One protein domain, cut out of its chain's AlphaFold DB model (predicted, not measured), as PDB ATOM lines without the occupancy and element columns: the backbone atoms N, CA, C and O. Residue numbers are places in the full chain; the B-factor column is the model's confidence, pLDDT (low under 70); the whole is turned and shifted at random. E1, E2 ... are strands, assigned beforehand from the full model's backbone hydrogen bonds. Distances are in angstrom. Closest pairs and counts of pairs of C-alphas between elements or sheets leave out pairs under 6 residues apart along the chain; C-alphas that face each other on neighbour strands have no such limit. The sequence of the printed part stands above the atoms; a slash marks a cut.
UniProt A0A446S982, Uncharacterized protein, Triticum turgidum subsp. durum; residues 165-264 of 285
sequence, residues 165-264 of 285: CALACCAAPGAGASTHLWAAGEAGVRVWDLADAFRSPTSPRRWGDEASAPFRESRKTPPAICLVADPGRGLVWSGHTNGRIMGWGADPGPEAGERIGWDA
ATOM      1  N   CYS A 165     208.774 160.204 293.705       83.12
ATOM      2  CA  CYS A 165     207.367 160.598 293.553       83.12
ATOM      3  C   CYS A 165     207.109 162.104 293.736       83.12
ATOM      4  O   CYS A 165     206.203 162.646 293.106       83.12
ATOM      5  N   ALA A 166     207.906 162.785 294.562       91.81
ATOM      6  CA  ALA A 166     207.773 164.209 294.860       91.81
ATOM      7  C   ALA A 166     209.153 164.855 295.020       91.81
ATOM      8  O   ALA A 166     210.097 164.197 295.456       91.81
ATOM      9  N   LEU A 167     209.255 166.144 294.685       94.75
ATOM     10  CA  LEU A 167     210.485 166.934 294.743       94.75
ATOM     11  C   LEU A 167     210.288 168.201 295.584       94.75
ATOM     12  O   LEU A 167     209.201 168.776 295.583       94.75
ATOM     13  N   ALA A 168     211.352 168.670 296.233       93.88
ATOM     14  CA  ALA A 168     211.414 169.997 296.847       93.88
ATOM     15  C   ALA A 168     212.819 170.597 296.687       93.88
ATOM     16  O   ALA A 168     213.807 169.870 296.724       93.88
ATOM     17  N   CYS A 169     212.923 171.916 296.541       92.38
ATOM     18  CA  CYS A 169     214.204 172.624 296.554       92.38
ATOM     19  C   CYS A 169     214.317 173.426 297.851       92.38
ATOM     20  O   CYS A 169     213.383 174.153 298.191       92.38
ATOM     21  N   CYS A 170     215.453 173.340 298.538       89.12
ATOM     22  CA  CYS A 170     215.751 174.187 299.690       89.12
ATOM     23  C   CYS A 170     217.162 174.759 299.557       89.12
ATOM     24  O   CYS A 170     218.106 174.021 299.280       89.12
ATOM     25  N   ALA A 171     217.307 176.066 299.764       84.25
ATOM     26  CA  ALA A 171     218.612 176.667 300.006       84.25
ATOM     27  C   ALA A 171     218.998 176.443 301.474       84.25
ATOM     28  O   ALA A 171     218.135 176.532 302.354       84.25
ATOM     29  N   ALA A 172     220.268 176.151 301.739       72.12
ATOM     30  CA  ALA A 172     220.798 176.165 303.096       72.12
ATOM     31  C   ALA A 172     220.935 177.627 303.583       72.12
ATOM     32  O   ALA A 172     221.479 178.455 302.846       72.12
ATOM     33  N   PRO A 173     220.456 177.980 304.791       67.25
ATOM     34  CA  PRO A 173     220.655 179.319 305.339       67.25
ATOM     35  C   PRO A 173     222.124 179.521 305.741       67.25
ATOM     36  O   PRO A 173     222.656 178.771 306.555       67.25
ATOM     37  N   GLY A 174     222.780 180.546 305.186       65.50
ATOM     38  CA  GLY A 174     224.159 180.903 305.530       65.50
ATOM     39  C   GLY A 174     224.923 181.623 304.414       65.50
ATOM     40  O   GLY A 174     224.469 181.725 303.273       65.50
ATOM     41  N   ALA A 175     226.115 182.125 304.746       43.09
ATOM     42  CA  ALA A 175     227.031 182.719 303.777       43.09
ATOM     43  C   ALA A 175     227.663 181.616 302.906       43.09
ATOM     44  O   ALA A 175     228.487 180.842 303.386       43.09
ATOM     45  N   GLY A 176     227.266 181.552 301.631       60.81
ATOM     46  CA  GLY A 176     227.624 180.454 300.720       60.81
ATOM     47  C   GLY A 176     226.494 179.447 300.480       60.81
ATOM     48  O   GLY A 176     226.770 178.265 300.322       60.81
ATOM     49  N   ALA A 177     225.237 179.908 300.468       66.69
ATOM     50  CA  ALA A 177     224.031 179.093 300.317       66.69
ATOM     51  C   ALA A 177     224.085 178.088 299.143       66.69
ATOM     52  O   ALA A 177     223.816 178.425 297.984       66.69
ATOM     53  N   SER A 178     224.363 176.824 299.464       78.19
ATOM     54  CA  SER A 178     224.126 175.681 298.588       78.19
ATOM     55  C   SER A 178     222.622 175.501 298.370       78.19
ATOM     56  O   SER A 178     221.803 175.693 299.273       78.19
ATOM     57  N   THR A 179     222.234 175.133 297.148       88.50
ATOM     58  CA  THR A 179     220.851 174.738 296.853       88.50
ATOM     59  C   THR A 179     220.785 173.227 296.762       88.50
ATOM     60  O   THR A 179     221.430 172.619 295.906       88.50
ATOM     61  N   HIS A 180     219.969 172.626 297.621       91.06
ATOM     62  CA  HIS A 180     219.753 171.191 297.656       91.06
ATOM     63  C   HIS A 180     218.420 170.836 296.995       91.06
ATOM     64  O   HIS A 180     217.372 171.398 297.334       91.06
ATOM     65  N   LEU A 181     218.451 169.877 296.064       93.06
ATOM     66  CA  LEU A 181     217.240 169.218 295.576       93.06
ATOM     67  C   LEU A 181     216.966 167.992 296.440       93.06
ATOM     68  O   LEU A 181     217.844 167.159 296.640       93.06
ATOM     69  N   TRP A 182     215.725 167.857 296.880       93.38
ATOM     70  CA  TRP A 182     215.215 166.743 297.662       93.38
ATOM     71  C   TRP A 182     214.221 165.939 296.826       93.38
ATOM     72  O   TRP A 182     213.397 166.530 296.126       93.38
ATOM     73  N   ALA A 183     214.260 164.609 296.922       93.44
ATOM     74  CA  ALA A 183     213.277 163.718 296.306       93.44
ATOM     75  C   ALA A 183     212.782 162.649 297.282       93.44
ATOM     76  O   ALA A 183     213.579 161.910 297.859       93.44
ATOM     77  N   ALA A 184     211.465 162.539 297.428       93.00
ATOM     78  CA  ALA A 184     210.819 161.456 298.159       93.00
ATOM     79  C   ALA A 184     210.765 160.191 297.299       93.00
ATOM     80  O   ALA A 184     210.532 160.277 296.090       93.00
ATOM     81  N   GLY A 185     210.922 159.028 297.931       90.19
ATOM     82  CA  GLY A 185     210.721 157.735 297.289       90.19
ATOM     83  C   GLY A 185     210.284 156.633 298.249       90.19
ATOM     84  O   GLY A 185     210.018 156.852 299.433       90.19
ATOM     85  N   GLU A 186     210.210 155.415 297.719       89.38
ATOM     86  CA  GLU A 186     209.609 154.265 298.412       89.38
ATOM     87  C   GLU A 186     210.372 153.776 299.652       89.38
ATOM     88  O   GLU A 186     209.792 153.106 300.505       89.38
ATOM     89  N   ALA A 187     211.659 154.105 299.767       84.69
ATOM     90  CA  ALA A 187     212.538 153.607 300.825       84.69
ATOM     91  C   ALA A 187     213.260 154.719 301.605       84.69
ATOM     92  O   ALA A 187     214.197 154.417 302.342       84.69
ATOM     93  N   GLY A 188     212.864 155.984 301.447       87.56
ATOM     94  CA  GLY A 188     213.552 157.125 302.051       87.56
ATOM     95  C   GLY A 188     213.397 158.415 301.250       87.56
ATOM     96  O   GLY A 188     212.549 158.530 300.361       87.56
ATOM     97  N   VAL A 189     214.257 159.380 301.562       91.19
ATOM     98  CA  VAL A 189     214.389 160.662 300.866       91.19
ATOM     99  C   VAL A 189     215.837 160.814 300.397       91.19
ATOM    100  O   VAL A 189     216.772 160.464 301.118       91.19
ATOM    101  N   ARG A 190     216.034 161.313 299.176       90.81
ATOM    102  CA  ARG A 190     217.352 161.559 298.569       90.81
ATOM    103  C   ARG A 190     217.613 163.047 298.420       90.81
ATOM    104  O   ARG A 190     216.676 163.806 298.176       90.81
ATOM    105  N   VAL A 191     218.878 163.438 298.531       91.12
ATOM    106  CA  VAL A 191     219.324 164.832 298.478       91.12
ATOM    107  C   VAL A 191     220.507 164.973 297.534       91.12
ATOM    108  O   VAL A 191     221.543 164.347 297.746       91.12
ATOM    109  N   TRP A 192     220.371 165.825 296.525       90.62
ATOM    110  CA  TRP A 192     221.461 166.256 295.656       90.62
ATOM    111  C   TRP A 192     221.903 167.649 296.084       90.62
ATOM    112  O   TRP A 192     221.067 168.531 296.284       90.62
ATOM    113  N   ASP A 193     223.209 167.866 296.174       89.19
ATOM    114  CA  ASP A 193     223.759 169.215 296.135       89.19
ATOM    115  C   ASP A 193     223.888 169.639 294.669       89.19
ATOM    116  O   ASP A 193     224.538 168.953 293.875       89.19
ATOM    117  N   LEU A 194     223.243 170.744 294.288       87.31
ATOM    118  CA  LEU A 194     223.303 171.232 292.912       87.31
ATOM    119  C   LEU A 194     224.689 171.784 292.545       87.31
ATOM    120  O   LEU A 194     225.018 171.798 291.358       87.31
ATOM    121  N   ALA A 195     225.517 172.175 293.521       86.62
ATOM    122  CA  ALA A 195     226.909 172.559 293.277       86.62
ATOM    123  C   ALA A 195     227.769 171.358 292.837       86.62
ATOM    124  O   ALA A 195     228.652 171.502 291.993       86.62
ATOM    125  N   ASP A 196     227.455 170.161 293.344       85.75
ATOM    126  CA  ASP A 196     228.162 168.911 293.033       85.75
ATOM    127  C   ASP A 196     227.481 168.062 291.954       85.75
ATOM    128  O   ASP A 196     227.957 166.972 291.632       85.75
ATOM    129  N   ALA A 197     226.409 168.558 291.330       84.62
ATOM    130  CA  ALA A 197     225.623 167.801 290.358       84.62
ATOM    131  C   ALA A 197     226.419 167.302 289.133       84.62
ATOM    132  O   ALA A 197     226.036 166.310 288.516       84.62
ATOM    133  N   PHE A 198     227.520 167.978 288.794       81.62
ATOM    134  CA  PHE A 198     228.425 167.622 287.694       81.62
ATOM    135  C   PHE A 198     229.711 166.917 288.159       81.62
ATOM    136  O   PHE A 198     230.571 166.605 287.334       81.62
ATOM    137  N   ARG A 199     229.885 166.687 289.467       83.50
ATOM    138  CA  ARG A 199     231.076 166.036 290.024       83.50
ATOM    139  C   ARG A 199     230.967 164.518 289.864       83.50
ATOM    140  O   ARG A 199     229.909 163.934 290.093       83.50
ATOM    141  N   SER A 200     232.079 163.861 289.540       77.81
ATOM    142  CA  SER A 200     232.175 162.399 289.604       77.81
ATOM    143  C   SER A 200     231.852 161.892 291.021       77.81
ATOM    144  O   SER A 200     232.307 162.501 291.995       77.81
ATOM    145  N   PRO A 201     231.101 160.786 291.172       73.31
ATOM    146  CA  PRO A 201     230.807 160.219 292.483       73.31
ATOM    147  C   PRO A 201     232.091 159.731 293.167       73.31
ATOM    148  O   PRO A 201     232.929 159.076 292.551       73.31
ATOM    149  N   THR A 202     232.234 160.040 294.455       71.12
ATOM    150  CA  THR A 202     233.392 159.648 295.281       71.12
ATOM    151  C   THR A 202     233.263 158.252 295.893       71.12
ATOM    152  O   THR A 202     234.243 157.717 296.402       71.12
ATOM    153  N   SER A 203     232.071 157.654 295.845       70.19
ATOM    154  CA  SER A 203     231.773 156.318 296.361       70.19
ATOM    155  C   SER A 203     231.098 155.446 295.295       70.19
ATOM    156  O   SER A 203     230.353 155.964 294.453       70.19
ATOM    157  N   PRO A 204     231.332 154.118 295.304       72.00
ATOM    158  CA  PRO A 204     230.642 153.201 294.407       72.00
ATOM    159  C   PRO A 204     229.134 153.248 294.659       72.00
ATOM    160  O   PRO A 204     228.663 153.287 295.798       72.00
ATOM    161  N   ARG A 205     228.369 153.254 293.570       77.38
ATOM    162  CA  ARG A 205     226.918 153.414 293.613       77.38
ATOM    163  C   ARG A 205     226.198 152.075 293.746       77.38
ATOM    164  O   ARG A 205     226.724 151.028 293.384       77.38
ATOM    165  N   ARG A 206     224.945 152.119 294.205       77.69
ATOM    166  CA  ARG A 206     224.016 150.991 294.078       77.69
ATOM    167  C   ARG A 206     223.780 150.672 292.598       77.69
ATOM    168  O   ARG A 206     223.666 151.596 291.797       77.69
ATOM    169  N   TRP A 207     223.624 149.383 292.281       76.81
ATOM    170  CA  TRP A 207     223.203 148.930 290.953       76.81
ATOM    171  C   TRP A 207     221.958 149.692 290.478       76.81
ATOM    172  O   TRP A 207     220.954 149.737 291.208       76.81
ATOM    173  N   GLY A 208     222.037 150.298 289.295       78.44
ATOM    174  CA  GLY A 208     220.989 151.144 288.717       78.44
ATOM    175  C   GLY A 208     221.146 152.643 288.911       78.44
ATOM    176  O   GLY A 208     220.463 153.423 288.249       78.44
ATOM    177  N   ASP A 209     222.006 153.067 289.828       80.56
ATOM    178  CA  ASP A 209     222.163 154.475 290.167       80.56
ATOM    179  C   ASP A 209     223.472 155.055 289.594       80.56
ATOM    180  O   ASP A 209     223.731 156.244 289.773       80.56
ATOM    181  N   GLU A 210     224.293 154.252 288.905       82.75
ATOM    182  CA  GLU A 210     225.690 154.531 288.530       82.75
ATOM    183  C   GLU A 210     225.868 155.886 287.834       82.75
ATOM    184  O   GLU A 210     226.752 156.655 288.206       82.75
ATOM    185  N   ALA A 211     224.988 156.200 286.880       78.81
ATOM    186  CA  ALA A 211     225.042 157.413 286.061       78.81
ATOM    187  C   ALA A 211     224.404 158.663 286.708       78.81
ATOM    188  O   ALA A 211     224.402 159.733 286.107       78.81
ATOM    189  N   SER A 212     223.814 158.558 287.902       82.75
ATOM    190  CA  SER A 212     223.133 159.681 288.567       82.75
ATOM    191  C   SER A 212     224.136 160.677 289.171       82.75
ATOM    192  O   SER A 212     225.191 160.281 289.661       82.75
ATOM    193  N   ALA A 213     223.798 161.965 289.229       87.44
ATOM    194  CA  ALA A 213     224.560 162.969 289.976       87.44
ATOM    195  C   ALA A 213     224.693 162.576 291.466       87.44
ATOM    196  O   ALA A 213     223.747 161.972 291.989       87.44
ATOM    197  N   PRO A 214     225.812 162.871 292.160       86.75
ATOM    198  CA  PRO A 214     226.023 162.477 293.556       86.75
ATOM    199  C   PRO A 214     224.854 162.870 294.471       86.75
ATOM    200  O   PRO A 214     224.377 164.003 294.428       86.75
ATOM    201  N   PHE A 215     224.393 161.934 295.308       87.31
ATOM    202  CA  PHE A 215     223.328 162.179 296.283       87.31
ATOM    203  C   PHE A 215     223.641 161.561 297.645       87.31
ATOM    204  O   PHE A 215     224.346 160.554 297.738       87.31
ATOM    205  N   ARG A 216     223.051 162.144 298.690       87.12
ATOM    206  CA  ARG A 216     222.913 161.562 300.031       87.12
ATOM    207  C   ARG A 216     221.518 160.932 300.144       87.12
ATOM    208  O   ARG A 216     220.573 161.420 299.528       87.12
ATOM    209  N   GLU A 217     221.378 159.832 300.876       87.06
ATOM    210  CA  GLU A 217     220.102 159.121 301.063       87.06
ATOM    211  C   GLU A 217     219.805 159.002 302.561       87.06
ATOM    212  O   GLU A 217     220.716 158.798 303.364       87.06
ATOM    213  N   SER A 218     218.543 159.181 302.951       88.44
ATOM    214  CA  SER A 218     218.112 159.052 304.343       88.44
ATOM    215  C   SER A 218     218.233 157.614 304.848       88.44
ATOM    216  O   SER A 218     218.298 156.652 304.078       88.44
ATOM    217  N   ARG A 219     218.106 157.438 306.169       86.69
ATOM    218  CA  ARG A 219     217.734 156.127 306.722       86.69
ATOM    219  C   ARG A 219     216.446 155.615 306.067       86.69
ATOM    220  O   ARG A 219     215.607 156.410 305.640       86.69
ATOM    221  N   LYS A 220     216.270 154.290 306.034       88.75
ATOM    222  CA  LYS A 220     215.065 153.679 305.459       88.75
ATOM    223  C   LYS A 220     213.809 154.120 306.206       88.75
ATOM    224  O   LYS A 220     213.694 153.888 307.409       88.75
ATOM    225  N   THR A 221     212.857 154.693 305.480       91.06
ATOM    226  CA  THR A 221     211.521 155.046 305.981       91.06
ATOM    227  C   THR A 221     210.446 154.265 305.225       91.06
ATOM    228  O   THR A 221     210.716 153.758 304.134       91.06
ATOM    229  N   PRO A 222     209.201 154.209 305.736       92.12
ATOM    230  CA  PRO A 222     208.039 153.949 304.890       92.12
ATOM    231  C   PRO A 222     208.011 154.916 303.690       92.12
ATOM    232  O   PRO A 222     208.531 156.032 303.829       92.12
ATOM    233  N   PRO A 223     207.388 154.544 302.554       94.19
ATOM    234  CA  PRO A 223     207.331 155.381 301.361       94.19
ATOM    235  C   PRO A 223     206.922 156.823 301.667       94.19
ATOM    236  O   PRO A 223     205.835 157.074 302.199       94.19
ATOM    237  N   ALA A 224     207.806 157.764 301.338       94.69
ATOM    238  CA  ALA A 224     207.476 159.181 301.310       94.69
ATOM    239  C   ALA A 224     206.693 159.463 300.017       94.69
ATOM    240  O   ALA A 224     207.017 158.907 298.968       94.69
ATOM    241  N   ILE A 225     205.647 160.287 300.092       94.56
ATOM    242  CA  ILE A 225     204.731 160.569 298.968       94.56
ATOM    243  C   ILE A 225     204.495 162.063 298.715       94.56
ATOM    244  O   ILE A 225     204.030 162.427 297.639       94.56
ATOM    245  N   CYS A 226     204.862 162.936 299.655       95.12
ATOM    246  CA  CYS A 226     204.958 164.375 299.417       95.12
ATOM    247  C   CYS A 226     206.173 164.978 300.136       95.12
ATOM    248  O   CYS A 226     206.652 164.427 301.132       95.12
ATOM    249  N   LEU A 227     206.657 166.112 299.621       96.56
ATOM    250  CA  LEU A 227     207.700 166.942 300.225       96.56
ATOM    251  C   LEU A 227     207.266 168.410 300.253       96.56
ATOM    252  O   LEU A 227     206.582 168.865 299.337       96.56
ATOM    253  N   VAL A 228     207.733 169.163 301.248       95.75
ATOM    254  CA  VAL A 228     207.703 170.633 301.243       95.75
ATOM    255  C   VAL A 228     208.955 171.185 301.930       95.75
ATOM    256  O   VAL A 228     209.381 170.673 302.963       95.75
ATOM    257  N   ALA A 229     209.580 172.205 301.339       93.12
ATOM    258  CA  ALA A 229     210.748 172.871 301.911       93.12
ATOM    259  C   ALA A 229     210.335 173.973 302.895       93.12
ATOM    260  O   ALA A 229     209.368 174.693 302.647       93.12
ATOM    261  N   ASP A 230     211.108 174.128 303.967       90.81
ATOM    262  CA  ASP A 230     210.947 175.124 305.029       90.81
ATOM    263  C   ASP A 230     212.262 175.906 305.217       90.81
ATOM    264  O   ASP A 230     213.030 175.635 306.150       90.81
ATOM    265  N   PRO A 231     212.579 176.861 304.317       84.62
ATOM    266  CA  PRO A 231     213.841 177.593 304.380       84.62
ATOM    267  C   PRO A 231     214.002 178.377 305.687       84.62
ATOM    268  O   PRO A 231     215.102 178.435 306.227       84.62
ATOM    269  N   GLY A 232     212.901 178.906 306.238       81.75
ATOM    270  CA  GLY A 232     212.900 179.671 307.490       81.75
ATOM    271  C   GLY A 232     213.304 178.866 308.720       81.75
ATOM    272  O   GLY A 232     213.825 179.431 309.676       81.75
ATOM    273  N   ARG A 233     213.100 177.544 308.706       83.25
ATOM    274  CA  ARG A 233     213.567 176.640 309.772       83.25
ATOM    275  C   ARG A 233     214.813 175.846 309.385       83.25
ATOM    276  O   ARG A 233     215.281 175.030 310.180       83.25
ATOM    277  N   GLY A 234     215.332 176.034 308.170       86.25
ATOM    278  CA  GLY A 234     216.379 175.184 307.605       86.25
ATOM    279  C   GLY A 234     215.975 173.706 307.606       86.25
ATOM    280  O   GLY A 234     216.782 172.851 307.994       86.25
ATOM    281  N   LEU A 235     214.724 173.411 307.231       90.50
ATOM    282  CA  LEU A 235     214.149 172.065 307.197       90.50
ATOM    283  C   LEU A 235     213.555 171.714 305.825       90.50
ATOM    284  O   LEU A 235     213.176 172.575 305.036       90.50
ATOM    285  N   VAL A 236     213.411 170.418 305.571       93.88
ATOM    286  CA  VAL A 236     212.508 169.866 304.554       93.88
ATOM    287  C   VAL A 236     211.602 168.856 305.243       93.88
ATOM    288  O   VAL A 236     212.062 168.083 306.078       93.88
ATOM    289  N   TRP A 237     210.319 168.851 304.910       95.69
ATOM    290  CA  TRP A 237     209.316 167.971 305.503       95.69
ATOM    291  C   TRP A 237     208.865 166.916 304.498       95.69
ATOM    292  O   TRP A 237     208.583 167.254 303.349       95.69
ATOM    293  N   SER A 238     208.738 165.659 304.930       96.25
ATOM    294  CA  SER A 238     208.167 164.558 304.146       96.25
ATOM    295  C   SER A 238     206.919 163.967 304.793       96.25
ATOM    296  O   SER A 238     206.854 163.779 306.008       96.25
ATOM    297  N   GLY A 239     205.927 163.667 303.957       96.94
ATOM    298  CA  GLY A 239     204.690 162.992 304.340       96.94
ATOM    299  C   GLY A 239     204.681 161.560 303.814       96.94
ATOM    300  O   GLY A 239     205.044 161.325 302.659       96.94
ATOM    301  N   HIS A 240     204.301 160.602 304.661       96.31
ATOM    302  CA  HIS A 240     204.483 159.170 304.400       96.31
ATOM    303  C   HIS A 240     203.161 158.401 304.267       96.31
ATOM    304  O   HIS A 240     202.111 158.823 304.762       96.31
ATOM    305  N   THR A 241     203.211 157.227 303.631       96.19
ATOM    306  CA  THR A 241     202.044 156.338 303.433       96.19
ATOM    307  C   THR A 241     201.413 155.826 304.726       96.19
ATOM    308  O   THR A 241     200.224 155.523 304.743       96.19
ATOM    309  N   ASN A 242     202.170 155.765 305.821       95.69
ATOM    310  CA  ASN A 242     201.668 155.374 307.138       95.69
ATOM    311  C   ASN A 242     201.126 156.550 307.975       95.69
ATOM    312  O   ASN A 242     200.817 156.353 309.145       95.69
ATOM    313  N   GLY A 243     201.039 157.760 307.413       97.00
ATOM    314  CA  GLY A 243     200.524 158.939 308.117       97.00
ATOM    315  C   GLY A 243     201.541 159.694 308.976       97.00
ATOM    316  O   GLY A 243     201.164 160.642 309.669       97.00
ATOM    317  N   ARG A 244     202.825 159.320 308.919       96.94
ATOM    318  CA  ARG A 244     203.899 160.077 309.573       96.94
ATOM    319  C   ARG A 244     204.278 161.331 308.792       96.94
ATOM    320  O   ARG A 244     204.267 161.332 307.559       96.94
ATOM    321  N   ILE A 245     204.665 162.361 309.540       97.19
ATOM    322  CA  ILE A 245     205.388 163.536 309.047       97.19
ATOM    323  C   ILE A 245     206.795 163.486 309.644       97.19
ATOM    324  O   ILE A 245     206.955 163.207 310.834       97.19
ATOM    325  N   MET A 246     207.813 163.710 308.814       95.56
ATOM    326  CA  MET A 246     209.227 163.652 309.200       95.56
ATOM    327  C   MET A 246     209.956 164.896 308.679       95.56
ATOM    328  O   MET A 246     209.687 165.352 307.570       95.56
ATOM    329  N   GLY A 247     210.834 165.472 309.497       94.56
ATOM    330  CA  GLY A 247     211.589 166.691 309.213       94.56
ATOM    331  C   GLY A 247     213.085 166.410 309.100       94.56
ATOM    332  O   GLY A 247     213.688 165.817 309.998       94.56
ATOM    333  N   TRP A 248     213.686 166.873 308.012       92.81
ATOM    334  CA  TRP A 248     215.084 166.675 307.630       92.81
ATOM    335  C   TRP A 248     215.828 168.008 307.665       92.81
ATOM    336  O   TRP A 248     215.250 169.035 307.317       92.81
ATOM    337  N   GLY A 249     217.104 168.020 308.054       89.69
ATOM    338  CA  GLY A 249     217.917 169.238 307.962       89.69
ATOM    339  C   GLY A 249     218.172 169.659 306.514       89.69
ATOM    340  O   GLY A 249     218.655 168.842 305.739       89.69
ATOM    341  N   ALA A 250     217.881 170.918 306.161       83.00
ATOM    342  CA  ALA A 250     218.041 171.444 304.798       83.00
ATOM    343  C   ALA A 250     219.495 171.439 304.297       83.00
ATOM    344  O   ALA A 250     219.710 171.250 303.103       83.00
ATOM    345  N   ASP A 251     220.458 171.589 305.212       80.62
ATOM    346  CA  ASP A 251     221.847 171.164 305.032       80.62
ATOM    347  C   ASP A 251     222.043 169.822 305.770       80.62
ATOM    348  O   ASP A 251     222.197 169.799 307.001       80.62
ATOM    349  N   PRO A 252     221.928 168.681 305.067       67.69
ATOM    350  CA  PRO A 252     222.213 167.382 305.641       67.69
ATOM    351  C   PRO A 252     223.722 167.160 305.600       67.69
ATOM    352  O   PRO A 252     224.306 167.098 304.516       67.69
ATOM    353  N   GLY A 253     224.331 166.978 306.771       65.50
ATOM    354  CA  GLY A 253     225.728 166.566 306.907       65.50
ATOM    355  C   GLY A 253     226.003 165.151 306.358       65.50
ATOM    356  O   GLY A 253     225.242 164.642 305.529       65.50
ATOM    357  N   PRO A 254     227.089 164.481 306.792       58.47
ATOM    358  CA  PRO A 254     227.446 163.155 306.275       58.47
ATOM    359  C   PRO A 254     226.338 162.118 306.507       58.47
ATOM    360  O   PRO A 254     226.031 161.337 305.610       58.47
ATOM    361  N   GLU A 255     225.676 162.184 307.662       55.19
ATOM    362  CA  GLU A 255     224.405 161.509 307.907       55.19
ATOM    363  C   GLU A 255     223.255 162.428 307.470       55.19
ATOM    364  O   GLU A 255     223.154 163.569 307.936       55.19
ATOM    365  N   ALA A 256     222.351 161.930 306.620       57.62
ATOM    366  CA  ALA A 256     221.121 162.627 306.238       57.62
ATOM    367  C   ALA A 256     220.125 162.634 307.417       57.62
ATOM    368  O   ALA A 256     219.162 161.863 307.477       57.62
ATOM    369  N   GLY A 257     220.432 163.485 308.399       63.19
ATOM    370  CA  GLY A 257     219.830 163.514 309.723       63.19
ATOM    371  C   GLY A 257     218.387 164.004 309.721       63.19
ATOM    372  O   GLY A 257     218.113 165.203 309.631       63.19
ATOM    373  N   GLU A 258     217.468 163.060 309.908       76.38
ATOM    374  CA  GLU A 258     216.144 163.324 310.468       76.38
ATOM    375  C   GLU A 258     216.299 164.070 311.798       76.38
ATOM    376  O   GLU A 258     216.990 163.602 312.704       76.38
ATOM    377  N   ARG A 259     215.655 165.231 311.917       83.19
ATOM    378  CA  ARG A 259     215.676 166.056 313.132       83.19
ATOM    379  C   ARG A 259     214.455 165.813 314.019       83.19
ATOM    380  O   ARG A 259     214.545 165.984 315.230       83.19
ATOM    381  N   ILE A 260     213.318 165.438 313.431       90.19
ATOM    382  CA  ILE A 260     212.040 165.257 314.133       90.19
ATOM    383  C   ILE A 260     211.075 164.413 313.286       90.19
ATOM    384  O   ILE A 260     211.144 164.441 312.061       90.19
ATOM    385  N   GLY A 261     210.132 163.702 313.908       93.31
ATOM    386  CA  GLY A 261     209.015 163.095 313.182       93.31
ATOM    387  C   GLY A 261     207.962 162.471 314.093       93.31
ATOM    388  O   GLY A 261     208.293 161.904 315.134       93.31
ATOM    389  N   TRP A 262     206.692 162.545 313.696       96.31
ATOM    390  CA  TRP A 262     205.537 162.119 314.498       96.31
ATOM    391  C   TRP A 262     204.447 161.462 313.641       96.31
ATOM    392  O   TRP A 262     204.406 161.630 312.421       96.31
ATOM    393  N   ASP A 263     203.557 160.708 314.284       97.19
ATOM    394  CA  ASP A 263     202.352 160.150 313.667       97.19
ATOM    395  C   ASP A 263     201.271 161.242 313.590       97.19
ATOM    396  O   ASP A 263     200.619 161.568 314.580       97.19
ATOM    397  N   ALA A 264     201.122 161.865 312.419       96.31
ATOM    398  CA  ALA A 264     200.212 162.992 312.211       96.31
ATOM    399  C   ALA A 264     198.792 162.545 311.822       96.31
ATOM    400  O   ALA A 264     197.803 163.187 312.179       96.31
TER     401      ALA A 264
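What this domain is: This is residues 165 to 264 of the 285 residues of an uncharacterized protein of Triticum turgidum subsp. durum (UniProt A0A446S982). Look for two twisted four-stranded sheets that stand partly face to face, like two neighbouring blades of a propeller: E1 and E2 of the one sheet come near E5 of the other, and the sheets spread apart toward E4 and E8. The chain builds E1 to E4 first, then crosses by the link after E4 to build E5 to E8, and the long loop of residues 194 to 214 lies between E3 and E4 in the chain. The printed part has 100 residues with no named helix and eight named strands, in the order E1 to E8; the sheets, E1 E2 E3 E4 and E5 E6 E7 E8, are both antiparallel throughout. The class is all strand, though just 48 of the 100 residues are in named strands. The whole is compact, with a radius of gyration of the C-alphas of 13.2 A and spans of 39 by 36 by 20 A.

Where its parts are: Begin with the sheet of the later strands. Find C-alpha 224 at (207.476, 159.181, 301.310); from there E5, residues 224 to 230, runs 16.7 A. E6, residues 235 to 240, covers 16.4 A, and E7, residues 244 to 249, covers 16.8 A. E8, residues 258 to 263, runs 14.5 A and ends with C-alpha 263 at (202.352, 160.150, 313.667). For the other sheet, go to C-alpha 165 at (207.367, 160.598, 293.553), where E1, residues 165 to 171, begins its 20.6 A. E2, residues 179 to 185, runs 19.8 A, and E3, residues 188 to 193, runs 16.9 A. E4, residues 215 to 217, is a short strand.

How they stand to each other: E5 E6 E7 E8 is a meander, each strand the antiparallel neighbour of the one before, and this sheet is twisted. E5 and E8 are its edge strands. In the hairpin E5 and E6, look for N 228 and O 237, within hydrogen-bond range at 3.0 A. In the hairpin E6 and E7, N 238 and O 246 are 2.8 A apart, and in the hairpin E7 and E8, N 247 and O 260 are 2.8 A apart, both within hydrogen-bond range. E1 E2 E3 E4 is a second meander, with E1 and E4 as edge strands. Three more hairpins make it, and within hydrogen-bond range you find N 182 and O 168 across E1 and E2 at 2.8 A, N 183 and O 190 across E2 and E3 at 2.8 A, and N 191 and O 216 across E3 and E4 at 2.8 A. The two sheets form a sandwich, two sheets face to face, with 72 pairs of C-alphas within 10 A; the parts that face each other are 8.4 A centre to centre. Their strands stand at 12 degrees to each other. Between E1 and E5 the closest C-alphas are those of Ala 166 and Cys 226, 5.4 A. Between E2 and E5 they are those of Ala 184 and Ala 224, 5.1 A. E4 is apart from E5, E6, E7 and E8, and E8 is apart from E1, E2, E3 and E4.

The domain as a whole: The two C-alphas farthest apart are those of Ser 200 and Ala 264, 39.2 A. The printed part has no cut. The one long link is E3 to E4, 21 residues, whose C-alphas lie 12 to 20 A from the mean of all C-alphas. The mean pLDDT of the printed part is 85.1; look for low confidence, under 70, at residues 173 to 177 and 252 to 257.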